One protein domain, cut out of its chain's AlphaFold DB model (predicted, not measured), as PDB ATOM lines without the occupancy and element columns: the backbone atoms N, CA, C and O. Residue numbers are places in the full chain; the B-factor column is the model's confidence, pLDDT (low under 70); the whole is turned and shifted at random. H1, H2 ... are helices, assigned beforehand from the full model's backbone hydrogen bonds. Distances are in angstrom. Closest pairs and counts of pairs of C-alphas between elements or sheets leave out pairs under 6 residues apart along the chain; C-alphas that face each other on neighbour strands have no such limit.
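AT A GLANCE: This is residues 5 to 73 of the 93 residues of an uncharacterized protein of Pseudomonas sp. (UniProt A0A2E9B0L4). Five helices make a loosely joined chain, with H3 in the middle, H2 out at one end of the longest axis, and H4 and H5 towards the other end, where H4 folds back on H3 as a helical hairpin. The very short H1 packs on H3, while H2 touches no helix. The printed part has 69 residues with five named helices, in the order H1 H2 H3 H4 H5, and no named strand; the class is all helix. It is only just compact, close to loose, with a radius of gyration of the C-alphas of 13.1 A and spans of 36 by 24 by 17 A.

HOW THE PARTS SIT: H1, residues 5 to 8, and H2, residues 12 to 21, are close but not clearly touching; their closest C-alphas, of Tyr 8 and Glu 14, are 7.4 A apart. H1 touches H3, residues 28 to 38, closest at the C-alphas of Phe 7 and Ile 31, 5.5 A. H2 and H3 are apart. H3 and H4, residues 43 to 55, touch as a helical hairpin at a shallow tilt of 30 degrees, opposite ways; their closest C-alphas, of Arg 36 and Gly 46, are 5.1 A apart. H4, with residues 45 to 49 alone, only just touches H5, residues 63 to 72, with 3 pairs of C-alphas within 8 A, the closest being Leu 45 and Ile 65 at 6.2 A. These two run opposite ways at a steep tilt of 64 degrees. Every O i to N i+4 pair is within hydrogen-bond range in H2, H3, H4 and H5; H1 is too short for such a pair.

IN THESE COORDINATES: H1 begins at C-alpha 5 (345.115, 228.644, 224.761) and is 5.3 A long from first to last C-alpha. H2 and H5 each measure 14.0 A, H3 15.5 A and H4 18.3 A. H5 ends at C-alpha 72 (341.542, 234.116, 239.120).

THE WHOLE: The two C-alphas farthest apart, of Lys 20 and Glu 64, are 36.5 A apart. The printed part has no cut, and no link is long. Mean pLDDT of the printed part is 90.7, and no printed residue is under 70.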
ATOM      1  N   GLU A   5     343.975 228.291 225.625       85.31
ATOM      2  CA  GLU A   5     345.115 228.644 224.761       85.31
ATOM      3  C   GLU A   5     346.375 229.037 225.542       85.31
ATOM      4  O   GLU A   5     347.483 228.716 225.111       85.31
ATOM      5  N   ARG A   6     346.235 229.667 226.718       86.44
ATOM      6  CA  ARG A   6     347.391 230.084 227.538       86.44
ATOM      7  C   ARG A   6     348.255 228.916 227.999       86.44
ATOM      8  O   ARG A   6     349.441 229.102 228.257       86.44
ATOM      9  N   PHE A   7     347.670 227.727 228.145       89.25
ATOM     10  CA  PHE A   7     348.404 226.551 228.599       89.25
ATOM     11  C   PHE A   7     349.223 225.930 227.471       89.25
ATOM     12  O   PHE A   7     350.256 225.319 227.739       89.25
ATOM     13  N   TYR A   8     348.816 226.146 226.221       86.56
ATOM     14  CA  TYR A   8     349.516 225.669 225.031       86.56
ATOM     15  C   TYR A   8     350.506 226.700 224.477       86.56
ATOM     16  O   TYR A   8     351.532 226.324 223.921       86.56
ATOM     17  N   LEU A   9     350.222 227.995 224.643       89.25
ATOM     18  CA  LEU A   9     350.966 229.107 224.042       89.25
ATOM     19  C   LEU A   9     351.509 230.063 225.117       89.25
ATOM     20  O   LEU A   9     351.318 231.275 225.041       89.25
ATOM     21  N   ALA A  10     352.152 229.517 226.151       85.81
ATOM     22  CA  ALA A  10     352.582 230.293 227.317       85.81
ATOM     23  C   ALA A  10     353.794 231.204 227.038       85.81
ATOM     24  O   ALA A  10     353.983 232.212 227.720       85.81
ATOM     25  N   SER A  11     354.631 230.847 226.062       86.00
ATOM     26  CA  SER A  11     355.832 231.593 225.674       86.00
ATOM     27  C   SER A  11     355.736 232.164 224.260       86.00
ATOM     28  O   SER A  11     355.041 231.632 223.392       86.00
ATOM     29  N   SER A  12     356.511 233.220 223.992       85.81
ATOM     30  CA  SER A  12     356.633 233.800 222.647       85.81
ATOM     31  C   SER A  12     357.123 232.781 221.616       85.81
ATOM     32  O   SER A  12     356.670 232.799 220.479       85.81
ATOM     33  N   GLN A  13     357.991 231.847 222.014       87.00
ATOM     34  CA  GLN A  13     358.473 230.787 221.134       87.00
ATOM     35  C   GLN A  13     357.367 229.790 220.754       87.00
ATOM     36  O   GLN A  13     357.289 229.384 219.594       87.00
ATOM     37  N   GLU A  14     356.507 229.403 221.701       87.75
ATOM     38  CA  GLU A  14     355.347 228.540 221.427       87.75
ATOM     39  C   GLU A  14     354.330 229.253 220.532       87.75
ATOM     40  O   GLU A  14     353.835 228.666 219.569       87.75
ATOM     41  N   GLN A  15     354.082 230.540 220.790       87.94
ATOM     42  CA  GLN A  15     353.219 231.376 219.959       87.94
ATOM     43  C   GLN A  15     353.763 231.510 218.528       87.94
ATOM     44  O   GLN A  15     353.027 231.307 217.563       87.94
ATOM     45  N   ASP A  16     355.058 231.786 218.373       88.81
ATOM     46  CA  ASP A  16     355.713 231.902 217.068       88.81
ATOM     47  C   ASP A  16     355.709 230.582 216.299       88.81
ATOM     48  O   ASP A  16     355.521 230.581 215.079       88.81
ATOM     49  N   ARG A  17     355.915 229.451 216.988       87.31
ATOM     50  CA  ARG A  17     355.783 228.122 216.383       87.31
ATOM     51  C   ARG A  17     354.360 227.929 215.869       87.31
ATOM     52  O   ARG A  17     354.200 227.646 214.687       87.31
ATOM     53  N   PHE A  18     353.356 228.143 216.716       89.50
ATOM     54  CA  PHE A  18     351.954 227.988 216.334       89.50
ATOM     55  C   PHE A  18     351.578 228.878 215.143       89.50
ATOM     56  O   PHE A  18     350.993 228.391 214.181       89.50
ATOM     57  N   ASN A  19     352.007 230.141 215.136       88.75
ATOM     58  CA  ASN A  19     351.756 231.067 214.028       88.75
ATOM     59  C   ASN A  19     352.404 230.622 212.705       88.75
ATOM     60  O   ASN A  19     351.885 230.921 211.633       88.75
ATOM     61  N   LYS A  20     353.547 229.924 212.762       90.44
ATOM     62  CA  LYS A  20     354.278 229.456 211.573       90.44
ATOM     63  C   LYS A  20     353.812 228.095 211.071       90.44
ATOM     64  O   LYS A  20     353.859 227.857 209.869       90.44
ATOM     65  N   THR A  21     353.437 227.188 211.971       89.38
ATOM     66  CA  THR A  21     353.202 225.773 211.639       89.38
ATOM     67  C   THR A  21     351.767 225.313 211.877       89.38
ATOM     68  O   THR A  21     351.411 224.226 211.436       89.38
ATOM     69  N   GLY A  22     350.949 226.096 212.585       86.38
ATOM     70  CA  GLY A  22     349.604 225.707 213.018       86.38
ATOM     71  C   GLY A  22     349.583 224.671 214.147       86.38
ATOM     72  O   GLY A  22     348.527 224.137 214.466       86.38
ATOM     73  N   THR A  23     350.732 224.358 214.755       84.50
ATOM     74  CA  THR A  23     350.861 223.302 215.772       84.50
ATOM     75  C   THR A  23     351.475 223.848 217.056       84.50
ATOM     76  O   THR A  23     352.491 224.538 217.003       84.50
ATOM     77  N   THR A  24     350.919 223.491 218.213       80.81
ATOM     78  CA  THR A  24     351.405 223.928 219.535       80.81
ATOM     79  C   THR A  24     352.742 223.265 219.892       80.81
ATOM     80  O   THR A  24     353.681 223.933 220.314       80.81
ATOM     81  N   GLY A  25     352.886 221.962 219.623       79.12
ATOM     82  CA  GLY A  25     354.135 221.210 219.820       79.12
ATOM     83  C   GLY A  25     354.617 221.135 221.277       79.12
ATOM     84  O   GLY A  25     355.769 220.772 221.504       79.12
ATOM     85  N   THR A  26     353.767 221.515 222.234       87.00
ATOM     86  CA  THR A  26     354.016 221.446 223.678       87.00
ATOM     87  C   THR A  26     353.583 220.080 224.192       87.00
ATOM     88  O   THR A  26     352.500 219.606 223.857       87.00
ATOM     89  N   GLU A  27     354.431 219.447 225.000       88.94
ATOM     90  CA  GLU A  27     354.141 218.140 225.587       88.94
ATOM     91  C   GLU A  27     352.965 218.212 226.569       88.94
ATOM     92  O   GLU A  27     352.810 219.180 227.316       88.94
ATOM     93  N   GLU A  28     352.159 217.153 226.590       89.62
ATOM     94  CA  GLU A  28     350.957 217.047 227.418       89.62
ATOM     95  C   GLU A  28     351.250 217.262 228.910       89.62
ATOM     96  O   GLU A  28     350.567 218.039 229.574       89.62
ATOM     97  N   GLU A  29     352.332 216.675 229.422       91.50
ATOM     98  CA  GLU A  29     352.740 216.832 230.823       91.50
ATOM     99  C   GLU A  29     353.094 218.282 231.184       91.50
ATOM    100  O   GLU A  29     352.814 218.738 232.295       91.50
ATOM    101  N   ILE A  30     353.645 219.048 230.236       91.69
ATOM    102  CA  ILE A  30     353.921 220.477 230.435       91.69
ATOM    103  C   ILE A  30     352.601 221.247 230.545       91.69
ATOM    104  O   ILE A  30     352.461 222.117 231.406       91.69
ATOM    105  N   ILE A  31     351.619 220.918 229.706       92.12
ATOM    106  CA  ILE A  31     350.293 221.546 229.732       92.12
ATOM    107  C   ILE A  31     349.594 221.232 231.064       92.12
ATOM    108  O   ILE A  31     349.144 222.154 231.748       92.12
ATOM    109  N   LYS A  32     349.594 219.965 231.497       94.31
ATOM    110  CA  LYS A  32     349.033 219.537 232.794       94.31
ATOM    111  C   LYS A  32     349.715 220.225 233.974       94.31
ATOM    112  O   LYS A  32     349.041 220.675 234.900       94.31
ATOM    113  N   ALA A  33     351.040 220.367 233.940       93.62
ATOM    114  CA  ALA A  33     351.776 221.099 234.968       93.62
ATOM    115  C   ALA A  33     351.352 222.577 235.043       93.62
ATOM    116  O   ALA A  33     351.198 223.121 236.137       93.62
ATOM    117  N   ARG A  34     351.105 223.225 233.896       94.12
ATOM    118  CA  ARG A  34     350.618 224.615 233.844       94.12
ATOM    119  C   ARG A  34     349.191 224.750 234.384       94.12
ATOM    120  O   ARG A  34     348.913 225.712 235.097       94.12
ATOM    121  N   VAL A  35     348.315 223.784 234.101       94.06
ATOM    122  CA  VAL A  35     346.963 223.720 234.682       94.06
ATOM    123  C   VAL A  35     347.046 223.602 236.203       94.06
ATOM    124  O   VAL A  35     346.487 224.435 236.915       94.06
ATOM    125  N   ARG A  36     347.815 222.637 236.717       94.88
ATOM    126  CA  ARG A  36     348.021 222.459 238.166       94.88
ATOM    127  C   ARG A  36     348.570 223.719 238.832       94.88
ATOM    128  O   ARG A  36     348.132 224.073 239.922       94.88
ATOM    129  N   ALA A  37     349.482 224.426 238.165       93.38
ATOM    130  CA  ALA A  37     350.018 225.688 238.663       93.38
ATOM    131  C   ALA A  37     348.955 226.802 238.742       93.38
ATOM    132  O   ALA A  37     348.955 227.567 239.704       93.38
ATOM    133  N   PHE A  38     348.031 226.892 237.777       92.69
ATOM    134  CA  PHE A  38     346.921 227.856 237.825       92.69
ATOM    135  C   PHE A  38     345.962 227.576 238.995       92.69
ATOM    136  O   PHE A  38     345.524 228.493 239.692       92.69
ATOM    137  N   PHE A  39     345.689 226.300 239.260       94.69
ATOM    138  CA  PHE A  39     344.836 225.850 240.359       94.69
ATOM    139  C   PHE A  39     345.606 225.600 241.669       94.69
ATOM    140  O   PHE A  39     345.103 224.909 242.547       94.69
ATOM    141  N   ALA A  40     346.807 226.160 241.859       92.75
ATOM    142  CA  ALA A  40     347.641 225.841 243.024       92.75
ATOM    143  C   ALA A  40     346.956 226.111 244.385       92.75
ATOM    144  O   ALA A  40     347.234 225.410 245.356       92.75
ATOM    145  N   ALA A  41     346.045 227.090 244.460       92.31
ATOM    146  CA  ALA A  41     345.273 227.394 245.670       92.31
ATOM    147  C   ALA A  41     344.069 226.453 245.898       92.31
ATOM    148  O   ALA A  41     343.539 226.386 247.006       92.31
ATOM    149  N   ARG A  42     343.643 225.728 244.858       94.81
ATOM    150  CA  ARG A  42     342.528 224.771 244.834       94.81
ATOM    151  C   ARG A  42     342.932 223.549 244.005       94.81
ATOM    152  O   ARG A  42     342.425 223.316 242.907       94.81
ATOM    153  N   ALA A  43     343.915 222.802 244.510       95.38
ATOM    154  CA  ALA A  43     344.524 221.683 243.787       95.38
ATOM    155  C   ALA A  43     343.502 220.599 243.390       95.38
ATOM    156  O   ALA A  43     343.661 219.948 242.362       95.38
ATOM    157  N   ASP A  44     342.431 220.453 244.170       96.31
ATOM    158  CA  ASP A  44     341.283 219.594 243.878       96.31
ATOM    159  C   ASP A  44     340.610 219.943 242.541       96.31
ATOM    160  O   ASP A  44     340.351 219.054 241.726       96.31
ATOM    161  N   LEU A  45     340.399 221.235 242.273       96.19
ATOM    162  CA  LEU A  45     339.831 221.724 241.015       96.19
ATOM    163  C   LEU A  45     340.807 221.524 239.852       96.19
ATOM    164  O   LEU A  45     340.401 221.146 238.754       96.19
ATOM    165  N   GLY A  46     342.105 221.707 240.109       95.19
ATOM    166  CA  GLY A  46     343.164 221.461 239.131       95.19
ATOM    167  C   GLY A  46     343.215 220.011 238.658       95.19
ATOM    168  O   GLY A  46     343.250 219.764 237.455       95.19
ATOM    169  N   GLU A  47     343.172 219.045 239.578       96.94
ATOM    170  CA  GLU A  47     343.173 217.621 239.216       96.94
ATOM    171  C   GLU A  47     341.883 217.204 238.497       96.94
ATOM    172  O   GLU A  47     341.934 216.414 237.553       96.94
ATOM    173  N   ARG A  48     340.728 217.767 238.879       96.69
ATOM    174  CA  ARG A  48     339.474 217.560 238.135       96.69
ATOM    175  C   ARG A  48     339.569 218.086 236.707       96.69
ATOM    176  O   ARG A  48     339.170 217.385 235.780       96.69
ATOM    177  N   PHE A  49     340.138 219.276 236.524       95.56
ATOM    178  CA  PHE A  49     340.311 219.864 235.200       95.56
ATOM    179  C   PHE A  49     341.306 219.071 234.341       95.56
ATOM    180  O   PHE A  49     341.051 218.843 233.162       95.56
ATOM    181  N   VAL A  50     342.402 218.575 234.923       95.94
ATOM    182  CA  VAL A  50     343.321 217.655 234.224       95.94
ATOM    183  C   VAL A  50     342.601 216.368 233.822       95.94
ATOM    184  O   VAL A  50     342.742 215.911 232.693       95.94
ATOM    185  N   ARG A  51     341.772 215.804 234.704       96.06
ATOM    186  CA  ARG A  51     340.992 214.608 234.376       96.06
ATOM    187  C   ARG A  51     339.993 214.859 233.248       96.06
ATOM    188  O   ARG A  51     339.823 213.986 232.403       96.06
ATOM    189  N   TYR A  52     339.371 216.036 233.207       94.94
ATOM    190  CA  TYR A  52     338.562 216.463 232.064       94.94
ATOM    191  C   TYR A  52     339.382 216.460 230.769       94.94
ATOM    192  O   TYR A  52     338.919 215.916 229.775       94.94
ATOM    193  N   MET A  53     340.611 216.980 230.778       91.56
ATOM    194  CA  MET A  53     341.470 216.966 229.587       91.56
ATOM    195  C   MET A  53     341.804 215.549 229.100       91.56
ATOM    196  O   MET A  53     341.902 215.335 227.898       91.56
ATOM    197  N   ASP A  54     341.947 214.594 230.021       93.50
ATOM    198  CA  ASP A  54     342.300 213.206 229.694       93.50
ATOM    199  C   ASP A  54     341.098 212.367 229.236       93.50
ATOM    200  O   ASP A  54     341.261 211.371 228.534       93.50
ATOM    201  N   THR A  55     339.893 212.724 229.685       94.94
ATOM    202  CA  THR A  55     338.681 211.905 229.502       94.94
ATOM    203  C   THR A  55     337.628 212.547 228.609       94.94
ATOM    204  O   THR A  55     336.698 211.859 228.199       94.94
ATOM    205  N   GLU A  56     337.749 213.849 228.349       93.06
ATOM    206  CA  GLU A  56     336.754 214.696 227.680       93.06
ATOM    207  C   GLU A  56     335.367 214.680 228.359       93.06
ATOM    208  O   GLU A  56     334.369 215.130 227.792       93.06
ATOM    209  N   ASP A  57     335.293 214.196 229.605       94.19
ATOM    210  CA  ASP A  57     334.057 214.109 230.375       94.19
ATOM    211  C   ASP A  57     333.661 215.486 230.918       94.19
ATOM    212  O   ASP A  57     334.183 215.966 231.928       94.19
ATOM    213  N   GLN A  58     332.702 216.118 230.244       92.00
ATOM    214  CA  GLN A  58     332.204 217.452 230.583       92.00
ATOM    215  C   GLN A  58     331.611 217.540 231.994       92.00
ATOM    216  O   GLN A  58     331.589 218.626 232.564       92.00
ATOM    217  N   THR A  59     331.183 216.424 232.597       93.00
ATOM    218  CA  THR A  59     330.634 216.429 233.966       93.00
ATOM    219  C   THR A  59     331.683 216.767 235.028       93.00
ATOM    220  O   THR A  59     331.342 217.121 236.156       93.00
ATOM    221  N   LEU A  60     332.969 216.692 234.673       92.06
ATOM    222  CA  LEU A  60     334.076 217.043 235.553       92.06
ATOM    223  C   LEU A  60     334.290 218.556 235.672       92.06
ATOM    224  O   LEU A  60     334.924 218.970 236.645       92.06
ATOM    225  N   VAL A  61     333.755 219.351 234.738       92.56
ATOM    226  CA  VAL A  61     333.820 220.819 234.723       92.56
ATOM    227  C   VAL A  61     332.476 221.383 235.186       92.56
ATOM    228  O   VAL A  61     331.513 221.409 234.428       92.56
ATOM    229  N   ASP A  62     332.416 221.821 236.441       92.56
ATOM    230  CA  ASP A  62     331.214 222.379 237.068       92.56
ATOM    231  C   ASP A  62     331.358 223.874 237.388       92.56
ATOM    232  O   ASP A  62     332.398 224.493 237.141       92.56
ATOM    233  N   ASP A  63     330.294 224.447 237.954       92.69
ATOM    234  CA  ASP A  63     330.214 225.861 238.331       92.69
ATOM    235  C   ASP A  63     331.373 226.301 239.230       92.69
ATOM    236  O   ASP A  63     331.839 227.430 239.117       92.69
ATOM    237  N   GLU A  64     331.895 225.413 240.078       93.31
ATOM    238  CA  GLU A  64     333.009 225.732 240.969       93.31
ATOM    239  C   GLU A  64     334.319 225.950 240.194       93.31
ATOM    240  O   GLU A  64     335.082 226.875 240.489       93.31
ATOM    241  N   ILE A  65     334.570 225.141 239.160       92.38
ATOM    242  CA  ILE A  65     335.698 225.359 238.247       92.38
ATOM    243  C   ILE A  65     335.501 226.652 237.451       92.38
ATOM    244  O   ILE A  65     336.450 227.432 237.328       92.38
ATOM    245  N   PHE A  66     334.293 226.907 236.941       90.19
ATOM    246  CA  PHE A  66     333.997 228.142 236.209       90.19
ATOM    247  C   PHE A  66     334.193 229.388 237.076       90.19
ATOM    248  O   PHE A  66     334.867 230.329 236.651       90.19
ATOM    249  N   GLU A  67     333.667 229.383 238.299       90.25
ATOM    250  CA  GLU A  67     333.805 230.484 239.250       90.25
ATOM    251  C   GLU A  67     335.275 230.712 239.614       90.25
ATOM    252  O   GLU A  67     335.760 231.847 239.568       90.25
ATOM    253  N   TYR A  68     336.024 229.639 239.890       91.38
ATOM    254  CA  TYR A  68     337.451 229.755 240.180       91.38
ATOM    255  C   TYR A  68     338.215 230.382 239.008       91.38
ATOM    256  O   TYR A  68     339.048 231.269 239.228       91.38
ATOM    257  N   ILE A  69     337.937 229.952 237.772       89.75
ATOM    258  CA  ILE A  69     338.547 230.533 236.570       89.75
ATOM    259  C   ILE A  69     338.189 232.017 236.468       89.75
ATOM    260  O   ILE A  69     339.097 232.832 236.323       89.75
ATOM    261  N   ALA A  70     336.913 232.382 236.610       86.31
ATOM    262  CA  ALA A  70     336.450 233.763 236.480       86.31
ATOM    263  C   ALA A  70     337.119 234.715 237.489       86.31
ATOM    264  O   ALA A  70     337.545 235.813 237.120       86.31
ATOM    265  N   VAL A  71     337.269 234.284 238.747       86.62
ATOM    266  CA  VAL A  71     337.884 235.087 239.821       86.62
ATOM    267  C   VAL A  71     339.401 235.219 239.657       86.62
ATOM    268  O   VAL A  71     339.967 236.270 239.955       86.62
ATOM    269  N   ASN A  72     340.076 234.161 239.197       82.94
ATOM    270  CA  ASN A  72     341.542 234.116 239.120       82.94
ATOM    271  C   ASN A  72     342.096 234.497 237.740       82.94
ATOM    272  O   ASN A  72     343.307 234.668 237.563       82.94
ATOM    273  N   GLU A  73     341.231 234.649 236.744       76.94
ATOM    274  CA  GLU A  73     341.601 235.199 235.456       76.94
ATOM    275  C   GLU A  73     341.831 236.714 235.573       76.94
ATOM    276  O   GLU A  73     341.033 237.461 236.132       76.94
TER     277      GLU A  73